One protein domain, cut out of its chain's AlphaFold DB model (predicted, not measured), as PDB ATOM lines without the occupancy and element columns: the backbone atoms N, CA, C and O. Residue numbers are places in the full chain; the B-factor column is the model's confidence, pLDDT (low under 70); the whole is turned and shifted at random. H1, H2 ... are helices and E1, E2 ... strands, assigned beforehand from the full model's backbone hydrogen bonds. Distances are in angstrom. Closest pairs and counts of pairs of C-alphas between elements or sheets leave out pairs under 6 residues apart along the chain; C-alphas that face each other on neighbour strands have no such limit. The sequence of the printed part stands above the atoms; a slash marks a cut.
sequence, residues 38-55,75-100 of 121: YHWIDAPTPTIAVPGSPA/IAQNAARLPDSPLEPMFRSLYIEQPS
ATOM      1  N   TYR A  38     230.233  92.386 274.158       96.00
ATOM      2  CA  TYR A  38     229.592  93.346 273.265       96.00
ATOM      3  C   TYR A  38     229.140  92.669 271.977       96.00
ATOM      4  O   TYR A  38     229.620  91.592 271.616       96.00
ATOM      5  N   HIS A  39     228.218  93.310 271.266       94.50
ATOM      6  CA  HIS A  39     227.924  92.977 269.876       94.50
ATOM      7  C   HIS A  39     227.735  94.249 269.056       94.50
ATOM      8  O   HIS A  39     227.334  95.292 269.570       94.50
ATOM      9  N   TRP A  40     228.014  94.158 267.762       93.56
ATOM     10  CA  TRP A  40     227.788  95.246 266.823       93.56
ATOM     11  C   TRP A  40     226.304  95.407 266.499       93.56
ATOM     12  O   TRP A  40     225.633  94.431 266.170       93.56
ATOM     13  N   ILE A  41     225.820  96.646 266.524       92.25
ATOM     14  CA  ILE A  41     224.481  97.005 266.053       92.25
ATOM     15  C   ILE A  41     224.603  97.492 264.610       92.25
ATOM     16  O   ILE A  41     225.579  98.153 264.247       92.25
ATOM     17  N   ASP A  42     223.644  97.142 263.757       90.00
ATOM     18  CA  ASP A  42     223.574  97.709 262.412       90.00
ATOM     19  C   ASP A  42     223.085  99.162 262.486       90.00
ATOM     20  O   ASP A  42     221.903  99.432 262.686       90.00
ATOM     21  N   ALA A  43     224.033 100.098 262.432       91.69
ATOM     22  CA  ALA A  43     223.810 101.529 262.577       91.69
ATOM     23  C   ALA A  43     224.724 102.301 261.606       91.69
ATOM     24  O   ALA A  43     225.795 101.797 261.257       91.69
ATOM     25  N   PRO A  44     224.351 103.529 261.185       92.12
ATOM     26  CA  PRO A  44     225.164 104.334 260.264       92.12
ATOM     27  C   PRO A  44     226.566 104.651 260.792       92.12
ATOM     28  O   PRO A  44     227.505 104.832 260.022       92.12
ATOM     29  N   THR A  45     226.702 104.724 262.114       93.25
ATOM     30  CA  THR A  45     227.968 104.898 262.820       93.25
ATOM     31  C   THR A  45     228.381 103.582 263.474       93.25
ATOM     32  O   THR A  45     227.506 102.860 263.957       93.25
ATOM     33  N   PRO A  46     229.686 103.270 263.575       94.38
ATOM     34  CA  PRO A  46     230.148 102.121 264.347       94.38
ATOM     35  C   PRO A  46     229.609 102.189 265.781       94.38
ATOM     36  O   PRO A  46     229.949 103.082 266.555       94.38
ATOM     37  N   THR A  47     228.709 101.272 266.132       95.44
ATOM     38  CA  THR A  47     228.016 101.274 267.424       95.44
ATOM     39  C   THR A  47     227.883  99.855 267.958       95.44
ATOM     40  O   THR A  47     227.544  98.928 267.219       95.44
ATOM     41  N   ILE A  48     228.154  99.698 269.250       96.81
ATOM     42  CA  ILE A  48     228.060  98.428 269.967       96.81
ATOM     43  C   ILE A  48     226.998  98.495 271.063       96.81
ATOM     44  O   ILE A  48     226.781  99.550 271.656       96.81
ATOM     45  N   ALA A  49     226.370  97.357 271.343       96.06
ATOM     46  CA  ALA A  49     225.620  97.132 272.573       96.06
ATOM     47  C   ALA A  49     226.557  96.577 273.652       96.06
ATOM     48  O   ALA A  49     227.386  95.714 273.348       96.06
ATOM     49  N   VAL A  50     226.397  97.043 274.894       97.00
ATOM     50  CA  VAL A  50     227.153  96.581 276.067       97.00
ATOM     51  C   VAL A  50     226.199  96.471 277.275       97.00
ATOM     52  O   VAL A  50     225.526  97.460 277.572       97.00
ATOM     53  N   PRO A  51     226.121  95.318 277.972       95.81
ATOM     54  CA  PRO A  51     226.711  94.043 277.577       95.81
ATOM     55  C   PRO A  51     226.100  93.539 276.267       95.81
ATOM     56  O   PRO A  51     224.920  93.736 275.970       95.81
ATOM     57  N   GLY A  52     226.913  92.862 275.473       90.81
ATOM     58  CA  GLY A  52     226.441  92.149 274.297       90.81
ATOM     59  C   GLY A  52     225.770  90.841 274.690       90.81
ATOM     60  O   GLY A  52     226.324  90.058 275.462       90.81
ATOM     61  N   SER A  53     224.612  90.558 274.104       85.50
ATOM     62  CA  SER A  53     223.983  89.238 274.156       85.50
ATOM     63  C   SER A  53     223.957  88.595 272.764       85.50
ATOM     64  O   SER A  53     223.754  89.298 271.768       85.50
ATOM     65  N   PRO A  54     224.193  87.276 272.653       80.94
ATOM     66  CA  PRO A  54     223.964  86.560 271.407       80.94
ATOM     67  C   PRO A  54     222.459  86.456 271.130       80.94
ATOM     68  O   PRO A  54     221.638  86.484 272.049       80.94
ATOM     69  N   ALA A  55     222.089  86.281 269.862       80.50
ATOM     70  CA  ALA A  55     220.708  85.968 269.514       80.50
ATOM     71  C   ALA A  55     220.282  84.642 270.167       80.50
ATOM     72  O   ALA A  55     221.024  83.656 270.142       80.50
ATOM     73  N   ILE A  75     235.470  88.334 258.116       80.69
ATOM     74  CA  ILE A  75     236.438  87.499 258.847       80.69
ATOM     75  C   ILE A  75     236.879  88.208 260.140       80.69
ATOM     76  O   ILE A  75     237.067  87.570 261.171       80.69
ATOM     77  N   ALA A  76     237.002  89.540 260.092       86.38
ATOM     78  CA  ALA A  76     237.361  90.396 261.220       86.38
ATOM     79  C   ALA A  76     236.396  91.589 261.303       86.38
ATOM     80  O   ALA A  76     236.663  92.666 260.770       86.38
ATOM     81  N   GLN A  77     235.244  91.390 261.948       90.00
ATOM     82  CA  GLN A  77     234.164  92.385 261.971       90.00
ATOM     83  C   GLN A  77     234.585  93.719 262.598       90.00
ATOM     84  O   GLN A  77     234.200  94.771 262.093       90.00
ATOM     85  N   ASN A  78     235.416  93.692 263.645       92.31
ATOM     86  CA  ASN A  78     235.897  94.925 264.260       92.31
ATOM     87  C   ASN A  78     236.775  95.739 263.312       92.31
ATOM     88  O   ASN A  78     236.549  96.929 263.159       92.31
ATOM     89  N   ALA A  79     237.732  95.093 262.639       91.88
ATOM     90  CA  ALA A  79     238.607  95.769 261.686       91.88
ATOM     91  C   ALA A  79     237.835  96.269 260.458       91.88
ATOM     92  O   ALA A  79     238.180  97.290 259.881       91.88
ATOM     93  N   ALA A  80     236.763  95.576 260.069       91.75
ATOM     94  CA  ALA A  80     235.922  96.023 258.969       91.75
ATOM     95  C   ALA A  80     235.064  97.250 259.323       91.75
ATOM     96  O   ALA A  80     234.817  98.087 258.460       91.75
ATOM     97  N   ARG A  81     234.593  97.354 260.574       92.31
ATOM     98  CA  ARG A  81     233.740  98.464 261.034       92.31
ATOM     99  C   ARG A  81     234.527  99.649 261.592       92.31
ATOM    100  O   ARG A  81     234.047 100.774 261.505       92.31
ATOM    101  N   LEU A  82     235.700  99.403 262.166       93.19
ATOM    102  CA  LEU A  82     236.574 100.408 262.767       93.19
ATOM    103  C   LEU A  82     238.050 100.068 262.465       93.19
ATOM    104  O   LEU A  82     238.762  99.573 263.342       93.19
ATOM    105  N   PRO A  83     238.509 100.280 261.217       93.12
ATOM    106  CA  PRO A  83     239.827  99.833 260.751       93.12
ATOM    107  C   PRO A  83     240.991 100.497 261.483       93.12
ATOM    108  O   PRO A  83     241.989  99.835 261.755       93.12
ATOM    109  N   ASP A  84     240.840 101.769 261.851       95.50
ATOM    110  CA  ASP A  84     241.886 102.529 262.541       95.50
ATOM    111  C   ASP A  84     242.083 102.067 263.991       95.50
ATOM    112  O   ASP A  84     243.141 102.287 264.574       95.50
ATOM    113  N   SER A  85     241.069 101.419 264.581       94.00
ATOM    114  CA  SER A  85     241.076 101.033 265.995       94.00
ATOM    115  C   SER A  85     240.277  99.738 266.266       94.00
ATOM    116  O   SER A  85     239.267  99.748 266.977       94.00
ATOM    117  N   PRO A  86     240.695  98.568 265.738       92.88
ATOM    118  CA  PRO A  86     239.882  97.342 265.785       92.88
ATOM    119  C   PRO A  86     239.643  96.766 267.193       92.88
ATOM    120  O   PRO A  86     238.751  95.940 267.386       92.88
ATOM    121  N   LEU A  87     240.445  97.155 268.187       93.00
ATOM    122  CA  LEU A  87     240.288  96.706 269.576       93.00
ATOM    123  C   LEU A  87     239.501  97.692 270.444       93.00
ATOM    124  O   LEU A  87     239.088  97.334 271.545       93.00
ATOM    125  N   GLU A  88     239.236  98.903 269.959       95.50
ATOM    126  CA  GLU A  88     238.502  99.918 270.715       95.50
ATOM    127  C   GLU A  88     237.134  99.440 271.242       95.50
ATOM    128  O   GLU A  88     236.838  99.716 272.406       95.50
ATOM    129  N   PRO A  89     236.312  98.678 270.487       95.75
ATOM    130  CA  PRO A  89     235.036  98.173 270.996       95.75
ATOM    131  C   PRO A  89     235.177  97.321 272.262       95.75
ATOM    132  O   PRO A  89     234.380  97.453 273.186       95.75
ATOM    133  N   MET A  90     236.223  96.491 272.323       95.12
ATOM    134  CA  MET A  90     236.516  95.639 273.476       95.12
ATOM    135  C   MET A  90     236.915  96.474 274.696       95.12
ATOM    136  O   MET A  90     236.417  96.225 275.794       95.12
ATOM    137  N   PHE A  91     237.769  97.486 274.521       95.69
ATOM    138  CA  PHE A  91     238.129  98.383 275.623       95.69
ATOM    139  C   PHE A  91     236.929  99.202 276.100       95.69
ATOM    140  O   PHE A  91     236.703  99.311 277.302       95.69
ATOM    141  N   ARG A  92     236.096  99.709 275.180       96.50
ATOM    142  CA  ARG A  92     234.852 100.410 275.535       96.50
ATOM    143  C   ARG A  92     233.913  99.527 276.352       96.50
ATOM    144  O   ARG A  92     233.408  99.995 277.367       96.50
ATOM    145  N   SER A  93     233.699  98.269 275.955       97.44
ATOM    146  CA  SER A  93     232.861  97.355 276.743       97.44
ATOM    147  C   SER A  93     233.451  97.074 278.119       97.44
ATOM    148  O   SER A  93     232.732  97.058 279.113       97.44
ATOM    149  N   LEU A  94     234.775  96.924 278.187       96.75
ATOM    150  CA  LEU A  94     235.478  96.645 279.428       96.75
ATOM    151  C   LEU A  94     235.381  97.812 280.414       96.75
ATOM    152  O   LEU A  94     235.077  97.581 281.575       96.75
ATOM    153  N   TYR A  95     235.545  99.060 279.966       96.12
ATOM    154  CA  TYR A  95     235.387 100.226 280.843       96.12
ATOM    155  C   TYR A  95     233.951 100.424 281.346       96.12
ATOM    156  O   TYR A  95     233.755 101.007 282.410       96.12
ATOM    157  N   ILE A  96     232.949  99.960 280.594       97.25
ATOM    158  CA  ILE A  96     231.539 100.034 281.001       97.25
ATOM    159  C   ILE A  96     231.215  98.961 282.046       97.25
ATOM    160  O   ILE A  96     230.589  99.269 283.058       97.25
ATOM    161  N   GLU A  97     231.617  97.711 281.814       97.38
ATOM    162  CA  GLU A  97     231.257  96.585 282.690       97.38
ATOM    163  C   GLU A  97     232.222  96.381 283.863       97.38
ATOM    164  O   GLU A  97     231.820  95.882 284.911       97.38
ATOM    165  N   GLN A  98     233.485  96.779 283.702       96.81
ATOM    166  CA  GLN A  98     234.552  96.630 284.692       96.81
ATOM    167  C   GLN A  98     235.255  97.977 284.944       96.81
ATOM    168  O   GLN A  98     236.452  98.115 284.682       96.81
ATOM    169  N   PRO A  99     234.545  98.991 285.474       95.62
ATOM    170  CA  PRO A  99     235.093 100.341 285.652       95.62
ATOM    171  C   PRO A  99     236.263 100.406 286.645       95.62
ATOM    172  O   PRO A  99     237.006 101.383 286.654       95.62
ATOM    173  N   SER A 100     236.422  99.385 287.490       95.62
ATOM    174  CA  SER A 100     237.514  99.261 288.459       95.62
ATOM    175  C   SER A 100     238.607  98.283 288.023       95.62
ATOM    176  O   SER A 100     239.437  97.922 288.857       95.62
TER     177      SER A 100
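AT A GLANCE: This is residues 38 to 55 and 75 to 100 of the 121 residues of an uncharacterized protein of Penicillium subrubescens (UniProt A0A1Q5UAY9). A small loop of two very short strands, E1 and E2, lies beside the first half of one helix, H2, with a shorter helix, H1, near the beginning of H2. The strands come near each other at one point, and H2 comes near them with its residues 89 to 93, more to E2 than to E1, in a loosely formed arrangement with few close contacts. The printed part has 44 residues, with the order E1, E2, H1, H2 along the chain, and a sheet of two strands in the order E1 - E2. The class is mixed, helices and strands, with under half of the printed residues in named elements. The whole is compact by its radius of gyration of the C-alphas, 10.6 A, and spans 29 by 25 by 20 A.

IN THESE COORDINATES: The printed part begins at Tyr 38, and strand E1 follows at residues 39 to 41, with C-alpha 39 at (227.924, 92.977, 269.876) and 6.5 A from first to last C-alpha. Strand E2 is residues 47 to 49, 7.0 A long. Residues 50 to 55 follow it up to the cut. Helix H1 is residues 77 to 81, 6.2 A from first to last C-alpha, with C-alpha 77 at (234.164, 92.385, 261.971). Helix H2 is residues 88 to 97, 14.4 A long, and ends with C-alpha 97 at (231.257, 96.585, 282.690).

HOW THE PARTS SIT: E1 and E2 meet only at a point, where C-alphas 40 and 48 face each other at 4.5 A. C-alphas 39 and 48, and likewise 41 and 48, face each other at 5.5 A. Between E2 and H2 the closest C-alphas are those of Ile 48 and Pro 89, 7.1 A apart, and the two centres are 10.3 A apart. E1 is apart from H2, and it is apart from H1 too. H1 and H2 are close but not clearly touching, their closest C-alphas being those of Asn 78 and Pro 89, 7.5 A apart. In H1 and H2 every O i to N i+4 pair is within hydrogen-bond range.

THE WHOLE: The two C-alphas farthest apart are those of Ile 75 and Ser 100, 31.9 A. Residues 56 to 74 are cut out, and C-alphas 55 and 75 are 19.1 A apart across the cut. Of the links that are printed whole, E1 to E2 is tight and H1 to H2 is short, with 6 residues. The link from E2 to H1 runs across the cut. The mean pLDDT of the printed part is 93.1, and no printed residue is under 70.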